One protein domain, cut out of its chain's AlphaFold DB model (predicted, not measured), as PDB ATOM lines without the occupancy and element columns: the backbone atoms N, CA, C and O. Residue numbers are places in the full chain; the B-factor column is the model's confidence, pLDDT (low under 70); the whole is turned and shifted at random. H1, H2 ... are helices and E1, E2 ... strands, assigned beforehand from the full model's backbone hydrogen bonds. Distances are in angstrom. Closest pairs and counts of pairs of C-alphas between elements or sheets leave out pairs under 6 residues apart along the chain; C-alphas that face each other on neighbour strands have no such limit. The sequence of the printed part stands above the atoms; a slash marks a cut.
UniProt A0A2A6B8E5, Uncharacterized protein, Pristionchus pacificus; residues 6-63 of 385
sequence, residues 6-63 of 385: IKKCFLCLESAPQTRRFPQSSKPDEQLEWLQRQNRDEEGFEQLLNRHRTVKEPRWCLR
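Overview. This is residues 6 to 63 of the 385 residues of an uncharacterized protein of Pristionchus pacificus (UniProt A0A2A6B8E5). What is the main picture? A loop, residues 6 to 18, folds back on itself and leads into a small ribbon of two short antiparallel strands, E1 and E2, at one end of the model; two helices, H1 and H2, set at a steep angle to each other, make the other end. What is it made of? The printed part has 58 residues, with two named strands and two named helices in the order E1, H1, H2, E2; the sheet's order is E1 - E2. The class is mixed, helices and strands, with under half of the residues, 28, in named elements. How large is it? It is compact and rounded, with a radius of gyration of the C-alphas of 11.2 A and spans of 30 by 25 by 19 A.

Along the chain. What comes first? Residues 6 to 18 hold no named element; E1 follows, residues 19 to 21, with C-alpha 19 at (-15.272, 43.566, -34.397). Where are the helices? H1 is residues 28 to 36, 12.3 A from first to last C-alpha. H2 is residues 42 to 54, 18.4 A long, beginning with C-alpha 42 at (0.676, 56.614, -18.626). Where is the last element? E2 is residues 59 to 61, and C-alpha 61 stands at (-13.744, 47.517, -34.480).

Arrangement. Is the first stretch paired? Residues 7 to 8 pair antiparallel with residues 15 to 16. How do the strands stand? E1 and E2 are antiparallel neighbours, with 147 degrees between their directions. The C-alphas of residues 19 and 61 face each other at 4.2 A; N 20 and O 60 are within hydrogen-bond range at 2.8 A, and so are N 60 and O 20 at 2.8 A. How do the helices stand? H1 and H2 touch, H2 with residues 45 to 49 alone, and their closest C-alphas, those of Leu 35 and Phe 45, are 7.2 A apart. They run opposite ways at a steep tilt of 48 degrees, and in both every O i to N i+4 pair is within hydrogen-bond range. Which parts stay apart? E1 and H2 are apart, and H1 and E2 are apart.

Size, cuts and confidence. How far does it reach? The two C-alphas farthest apart are those of Ile 6 and Glu 42, at 31.3 A. Is it whole, and how are the elements linked? The printed part has no cut. The links H1 to H2 and H2 to E2 are tight, and E1 to H1 is short. Where is confidence low? The mean pLDDT of the printed part is 81.0, and residue 42 is the one printed residue under 70.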
ATOM      1  N   ILE A   6     -24.735  44.231 -34.653       71.00
ATOM      2  CA  ILE A   6     -23.896  45.405 -34.438       71.00
ATOM      3  C   ILE A   6     -23.375  45.359 -32.998       71.00
ATOM      4  O   ILE A   6     -24.150  45.220 -32.050       71.00
ATOM      5  N   LYS A   7     -22.051  45.428 -32.824       77.06
ATOM      6  CA  LYS A   7     -21.400  45.374 -31.506       77.06
ATOM      7  C   LYS A   7     -20.696  46.688 -31.218       77.06
ATOM      8  O   LYS A   7     -20.076  47.272 -32.104       77.06
ATOM      9  N   LYS A   8     -20.761  47.129 -29.962       83.62
ATOM     10  CA  LYS A   8     -20.074  48.337 -29.506       83.62
ATOM     11  C   LYS A   8     -18.569  48.074 -29.429       83.62
ATOM     12  O   LYS A   8     -18.137  47.123 -28.777       83.62
ATOM     13  N   CYS A   9     -17.782  48.903 -30.105       86.94
ATOM     14  CA  CYS A   9     -16.333  48.889 -30.005       86.94
ATOM     15  C   CYS A   9     -15.917  49.308 -28.596       86.94
ATOM     16  O   CYS A   9     -16.361  50.326 -28.078       86.94
ATOM     17  N   PHE A  10     -15.024  48.548 -27.986       86.00
ATOM     18  CA  PHE A  10     -14.500  48.836 -26.665       86.00
ATOM     19  C   PHE A  10     -13.571  50.055 -26.652       86.00
ATOM     20  O   PHE A  10     -13.459  50.708 -25.625       86.00
ATOM     21  N   LEU A  11     -12.932  50.380 -27.777       84.38
ATOM     22  CA  LEU A  11     -11.946  51.454 -27.866       84.38
ATOM     23  C   LEU A  11     -12.584  52.809 -28.220       84.38
ATOM     24  O   LEU A  11     -12.467  53.753 -27.446       84.38
ATOM     25  N   CYS A  12     -13.314  52.898 -29.338       84.94
ATOM     26  CA  CYS A  12     -14.001  54.129 -29.767       84.94
ATOM     27  C   CYS A  12     -15.456  54.249 -29.294       84.94
ATOM     28  O   CYS A  12     -16.102  55.243 -29.587       84.94
ATOM     29  N   LEU A  13     -16.000  53.249 -28.584       83.69
ATOM     30  CA  LEU A  13     -17.388  53.231 -28.085       83.69
ATOM     31  C   LEU A  13     -18.479  53.293 -29.165       83.69
ATOM     32  O   LEU A  13     -19.664  53.306 -28.838       83.69
ATOM     33  N   GLU A  14     -18.106  53.252 -30.437       85.19
ATOM     34  CA  GLU A  14     -19.038  53.269 -31.552       85.19
ATOM     35  C   GLU A  14     -19.507  51.866 -31.939       85.19
ATOM     36  O   GLU A  14     -18.795  50.866 -31.806       85.19
ATOM     37  N   SER A  15     -20.729  51.805 -32.445       83.56
ATOM     38  CA  SER A  15     -21.352  50.604 -32.985       83.56
ATOM     39  C   SER A  15     -20.715  50.213 -34.320       83.56
ATOM     40  O   SER A  15     -20.703  51.008 -35.254       83.56
ATOM     41  N   ALA A  16     -20.205  48.984 -34.427       82.69
ATOM     42  CA  ALA A  16     -19.563  48.487 -35.641       82.69
ATOM     43  C   ALA A  16     -20.129  47.123 -36.082       82.69
ATOM     44  O   ALA A  16     -20.404  46.265 -35.232       82.69
ATOM     45  N   PRO A  17     -20.264  46.882 -37.402       78.19
ATOM     46  CA  PRO A  17     -20.753  45.610 -37.939       78.19
ATOM     47  C   PRO A  17     -19.721  44.482 -37.792       78.19
ATOM     48  O   PRO A  17     -20.085  43.312 -37.690       78.19
ATOM     49  N   GLN A  18     -18.430  44.824 -37.749       82.81
ATOM     50  CA  GLN A  18     -17.329  43.875 -37.607       82.81
ATOM     51  C   GLN A  18     -16.395  44.301 -36.474       82.81
ATOM     52  O   GLN A  18     -15.948  45.449 -36.395       82.81
ATOM     53  N   THR A  19     -16.118  43.356 -35.575       86.56
ATOM     54  CA  THR A  19     -15.272  43.566 -34.397       86.56
ATOM     55  C   THR A  19     -14.373  42.358 -34.154       86.56
ATOM     56  O   THR A  19     -14.792  41.211 -34.323       86.56
ATOM     57  N   ARG A  20     -13.144  42.617 -33.718       86.25
ATOM     58  CA  ARG A  20     -12.151  41.625 -33.308       86.25
ATOM     59  C   ARG A  20     -12.142  41.490 -31.798       86.25
ATOM     60  O   ARG A  20     -12.326  42.472 -31.083       86.25
ATOM     61  N   ARG A  21     -11.972  40.261 -31.312       87.19
ATOM     62  CA  ARG A  21     -11.803  40.011 -29.878       87.19
ATOM     63  C   ARG A  21     -10.413  40.474 -29.471       87.19
ATOM     64  O   ARG A  21      -9.458  40.208 -30.193       87.19
ATOM     65  N   PHE A  22     -10.328  41.134 -28.327       85.00
ATOM     66  CA  PHE A  22      -9.052  41.366 -27.674       85.00
ATOM     67  C   PHE A  22      -8.379  40.016 -27.340       85.00
ATOM     68  O   PHE A  22      -9.112  39.055 -27.054       85.00
ATOM     69  N   PRO A  23      -7.034  39.909 -27.391       85.06
ATOM     70  CA  PRO A  23      -6.332  38.660 -27.113       85.06
ATOM     71  C   PRO A  23      -6.687  38.081 -25.736       85.06
ATOM     72  O   PRO A  23      -7.011  38.809 -24.795       85.06
ATOM     73  N   GLN A  24      -6.669  36.751 -25.626       79.50
ATOM     74  CA  GLN A  24      -6.964  36.041 -24.376       79.50
ATOM     75  C   GLN A  24      -5.852  36.258 -23.339       79.50
ATOM     76  O   GLN A  24      -4.715  36.548 -23.699       79.50
ATOM     77  N   SER A  25      -6.162  36.060 -22.054       75.56
ATOM     78  CA  SER A  25      -5.191  36.183 -20.953       75.56
ATOM     79  C   SER A  25      -4.011  35.211 -21.046       75.56
ATOM     80  O   SER A  25      -2.980  35.455 -20.434       75.56
ATOM     81  N   SER A  26      -4.132  34.134 -21.829       77.81
ATOM     82  CA  SER A  26      -3.028  33.223 -22.152       77.81
ATOM     83  C   SER A  26      -1.959  33.844 -23.063       77.81
ATOM     84  O   SER A  26      -0.937  33.212 -23.309       77.81
ATOM     85  N   LYS A  27      -2.186  35.060 -23.576       78.81
ATOM     86  CA  LYS A  27      -1.280  35.784 -24.474       78.81
ATOM     87  C   LYS A  27      -0.976  37.200 -23.957       78.81
ATOM     88  O   LYS A  27      -1.391  38.177 -24.585       78.81
ATOM     89  N   PRO A  28      -0.280  37.330 -22.816       75.75
ATOM     90  CA  PRO A  28      -0.043  38.622 -22.171       75.75
ATOM     91  C   PRO A  28       0.746  39.596 -23.060       75.75
ATOM     92  O   PRO A  28       0.417  40.781 -23.101       75.75
ATOM     93  N   ASP A  29       1.705  39.095 -23.841       74.00
ATOM     94  CA  ASP A  29       2.519  39.925 -24.737       74.00
ATOM     95  C   ASP A  29       1.679  40.553 -25.858       74.00
ATOM     96  O   ASP A  29       1.787  41.746 -26.124       74.00
ATOM     97  N   GLU A  30       0.770  39.779 -26.463       79.25
ATOM     98  CA  GLU A  30      -0.130  40.262 -27.521       79.25
ATOM     99  C   GLU A  30      -1.133  41.292 -26.962       79.25
ATOM    100  O   GLU A  30      -1.446  42.286 -27.620       79.25
ATOM    101  N   GLN A  31      -1.608  41.099 -25.723       79.62
ATOM    102  CA  GLN A  31      -2.466  42.070 -25.032       79.62
ATOM    103  C   GLN A  31      -1.741  43.397 -24.799       79.62
ATOM    104  O   GLN A  31      -2.306  44.462 -25.062       79.62
ATOM    105  N   LEU A  32      -0.493  43.332 -24.330       80.12
ATOM    106  CA  LEU A  32       0.338  44.506 -24.096       80.12
ATOM    107  C   LEU A  32       0.606  45.255 -25.408       80.12
ATOM    108  O   LEU A  32       0.441  46.475 -25.470       80.12
ATOM    109  N   GLU A  33       0.919  44.525 -26.480       81.06
ATOM    110  CA  GLU A  33       1.186  45.090 -27.805       81.06
ATOM    111  C   GLU A  33      -0.021  45.827 -28.405       81.06
ATOM    112  O   GLU A  33       0.139  46.856 -29.064       81.06
ATOM    113  N   TRP A  34      -1.241  45.322 -28.196       88.50
ATOM    114  CA  TRP A  34      -2.464  45.985 -28.661       88.50
ATOM    115  C   TRP A  34      -2.710  47.312 -27.935       88.50
ATOM    116  O   TRP A  34      -3.126  48.291 -28.561       88.50
ATOM    117  N   LEU A  35      -2.459  47.343 -26.623       85.88
ATOM    118  CA  LEU A  35      -2.669  48.522 -25.782       85.88
ATOM    119  C   LEU A  35      -1.614  49.603 -26.044       85.88
ATOM    120  O   LEU A  35      -1.970  50.767 -26.217       85.88
ATOM    121  N   GLN A  36      -0.337  49.222 -26.148       80.69
ATOM    122  CA  GLN A  36       0.774  50.152 -26.393       80.69
ATOM    123  C   GLN A  36       0.651  50.893 -27.731       80.69
ATOM    124  O   GLN A  36       1.006  52.066 -27.831       80.69
ATOM    125  N   ARG A  37       0.078  50.250 -28.755       84.00
ATOM    126  CA  ARG A  37      -0.167  50.870 -30.068       84.00
ATOM    127  C   ARG A  37      -1.173  52.016 -30.057       84.00
ATOM    128  O   ARG A  37      -1.295  52.701 -31.064       84.00
ATOM    129  N   GLN A  38      -1.889  52.248 -28.956       83.94
ATOM    130  CA  GLN A  38      -2.833  53.365 -28.842       83.94
ATOM    131  C   GLN A  38      -2.172  54.706 -28.514       83.94
ATOM    132  O   GLN A  38      -2.879  55.710 -28.500       83.94
ATOM    133  N   ASN A  39      -0.856  54.723 -28.258       79.44
ATOM    134  CA  ASN A  39      -0.080  55.933 -27.969       79.44
ATOM    135  C   ASN A  39      -0.753  56.842 -26.921       79.44
ATOM    136  O   ASN A  39      -0.920  58.043 -27.121       79.44
ATOM    137  N   ARG A  40      -1.224  56.224 -25.833       77.06
ATOM    138  CA  ARG A  40      -1.789  56.929 -24.680       77.06
ATOM    139  C   ARG A  40      -0.668  57.296 -23.716       77.06
ATOM    140  O   ARG A  40       0.343  56.601 -23.657       77.06
ATOM    141  N   ASP A  41      -0.884  58.364 -22.963       74.88
ATOM    142  CA  ASP A  41      -0.095  58.692 -21.782       74.88
ATOM    143  C   ASP A  41      -0.250  57.614 -20.695       74.88
ATOM    144  O   ASP A  41      -1.128  56.754 -20.770       74.88
ATOM    145  N   GLU A  42       0.622  57.631 -19.686       69.06
ATOM    146  CA  GLU A  42       0.676  56.614 -18.626       69.06
ATOM    147  C   GLU A  42      -0.666  56.461 -17.895       69.06
ATOM    148  O   GLU A  42      -1.168  55.349 -17.717       69.06
ATOM    149  N   GLU A  43      -1.308  57.587 -17.573       72.81
ATOM    150  CA  GLU A  43      -2.627  57.596 -16.946       72.81
ATOM    151  C   GLU A  43      -3.692  56.995 -17.880       72.81
ATOM    152  O   GLU A  43      -4.469  56.126 -17.475       72.81
ATOM    153  N   GLY A  44      -3.701  57.381 -19.160       74.19
ATOM    154  CA  GLY A  44      -4.619  56.836 -20.153       74.19
ATOM    155  C   GLY A  44      -4.379  55.355 -20.468       74.19
ATOM    156  O   GLY A  44      -5.332  54.636 -20.788       74.19
ATOM    157  N   PHE A  45      -3.135  54.880 -20.377       79.75
ATOM    158  CA  PHE A  45      -2.762  53.479 -20.551       79.75
ATOM    159  C   PHE A  45      -3.249  52.630 -19.375       79.75
ATOM    160  O   PHE A  45      -3.945  51.638 -19.600       79.75
ATOM    161  N   GLU A  46      -2.973  53.043 -18.136       75.31
ATOM    162  CA  GLU A  46      -3.431  52.339 -16.933       75.31
ATOM    163  C   GLU A  46      -4.958  52.330 -16.823       75.31
ATOM    164  O   GLU A  46      -5.568  51.300 -16.517       75.31
ATOM    165  N   GLN A  47      -5.621  53.439 -17.161       80.50
ATOM    166  CA  GLN A  47      -7.080  53.480 -17.241       80.50
ATOM    167  C   GLN A  47      -7.616  52.488 -18.284       80.50
ATOM    168  O   GLN A  47      -8.587  51.773 -18.016       80.50
ATOM    169  N   LEU A  48      -6.991  52.400 -19.463       81.62
ATOM    170  CA  LEU A  48      -7.405  51.472 -20.516       81.62
ATOM    171  C   LEU A  48      -7.153  50.009 -20.120       81.62
ATOM    172  O   LEU A  48      -8.029  49.166 -20.330       81.62
ATOM    173  N   LEU A  49      -6.001  49.716 -19.516       81.19
ATOM    174  CA  LEU A  49      -5.624  48.394 -19.017       81.19
ATOM    175  C   LEU A  49      -6.592  47.923 -17.925       81.19
ATOM    176  O   LEU A  49      -7.140  46.820 -18.008       81.19
ATOM    177  N   ASN A  50      -6.886  48.779 -16.945       80.38
ATOM    178  CA  ASN A  50      -7.849  48.474 -15.888       80.38
ATOM    179  C   ASN A  50      -9.268  48.299 -16.441       80.38
ATOM    180  O   ASN A  50      -9.976  47.374 -16.037       80.38
ATOM    181  N   ARG A  51      -9.674  49.085 -17.447       81.00
ATOM    182  CA  ARG A  51     -10.962  48.881 -18.130       81.00
ATOM    183  C   ARG A  51     -11.017  47.549 -18.882       81.00
ATOM    184  O   ARG A  51     -12.063  46.906 -18.920       81.00
ATOM    185  N   HIS A  52      -9.907  47.119 -19.478       81.12
ATOM    186  CA  HIS A  52      -9.804  45.819 -20.145       81.12
ATOM    187  C   HIS A  52      -9.908  44.645 -19.163       81.12
ATOM    188  O   HIS A  52     -10.450  43.603 -19.527       81.12
ATOM    189  N   ARG A  53      -9.445  44.819 -17.918       76.25
ATOM    190  CA  ARG A  53      -9.558  43.814 -16.846       76.25
ATOM    191  C   ARG A  53     -10.972  43.693 -16.270       76.25
ATOM    192  O   ARG A  53     -11.340  42.620 -15.805       76.25
ATOM    193  N   THR A  54     -11.776  44.759 -16.313       77.19
ATOM    194  CA  THR A  54     -13.140  44.764 -15.747       77.19
ATOM    195  C   THR A  54     -14.211  44.249 -16.705       77.19
ATOM    196  O   THR A  54     -15.281  43.829 -16.262       77.19
ATOM    197  N   VAL A  55     -13.950  44.248 -18.015       78.75
ATOM    198  CA  VAL A  55     -14.931  43.835 -19.025       78.75
ATOM    199  C   VAL A  55     -14.627  42.446 -19.567       78.75
ATOM    200  O   VAL A  55     -13.536  42.157 -20.048       78.75
ATOM    201  N   LYS A  56     -15.642  41.578 -19.547       71.31
ATOM    202  CA  LYS A  56     -15.564  40.223 -20.097       71.31
ATOM    203  C   LYS A  56     -15.651  40.277 -21.629       71.31
ATOM    204  O   LYS A  56     -16.661  40.706 -22.176       71.31
ATOM    205  N   GLU A  57     -14.599  39.820 -22.309       77.44
ATOM    206  CA  GLU A  57     -14.454  39.804 -23.778       77.44
ATOM    207  C   GLU A  57     -14.556  41.180 -24.487       77.44
ATOM    208  O   GLU A  57     -15.437  41.380 -25.334       77.44
ATOM    209  N   PRO A  58     -13.643  42.131 -24.224       84.81
ATOM    210  CA  PRO A  58     -13.627  43.403 -24.941       84.81
ATOM    211  C   PRO A  58     -13.350  43.183 -26.438       84.81
ATOM    212  O   PRO A  58     -12.585  42.297 -26.833       84.81
ATOM    213  N   ARG A  59     -13.999  43.978 -27.299       87.31
ATOM    214  CA  ARG A  59     -13.883  43.857 -28.763       87.31
ATOM    215  C   ARG A  59     -13.591  45.180 -29.436       87.31
ATOM    216  O   ARG A  59     -14.212  46.179 -29.101       87.31
ATOM    217  N   TRP A  60     -12.679  45.196 -30.396       90.00
ATOM    218  CA  TRP A  60     -12.266  46.401 -31.115       90.00
ATOM    219  C   TRP A  60     -12.793  46.356 -32.551       90.00
ATOM    220  O   TRP A  60     -12.816  45.293 -33.167       90.00
ATOM    221  N   CYS A  61     -13.272  47.475 -33.094       89.94
ATOM    222  CA  CYS A  61     -13.744  47.517 -34.480       89.94
ATOM    223  C   CYS A  61     -12.575  47.532 -35.473       89.94
ATOM    224  O   CYS A  61     -11.465  47.935 -35.134       89.94
ATOM    225  N   LEU A  62     -12.842  47.117 -36.715       87.19
ATOM    226  CA  LEU A  62     -11.813  47.021 -37.757       87.19
ATOM    227  C   LEU A  62     -11.200  48.363 -38.178       87.19
ATOM    228  O   LEU A  62     -10.145  48.361 -38.789       87.19
ATOM    229  N   ARG A  63     -11.796  49.504 -37.810       86.31
ATOM    230  CA  ARG A  63     -11.204  50.832 -38.066       86.31
ATOM    231  C   ARG A  63      -9.887  51.063 -37.329       86.31
ATOM    232  O   ARG A  63      -9.145  51.968 -37.680       86.31
TER     233      ARG A  63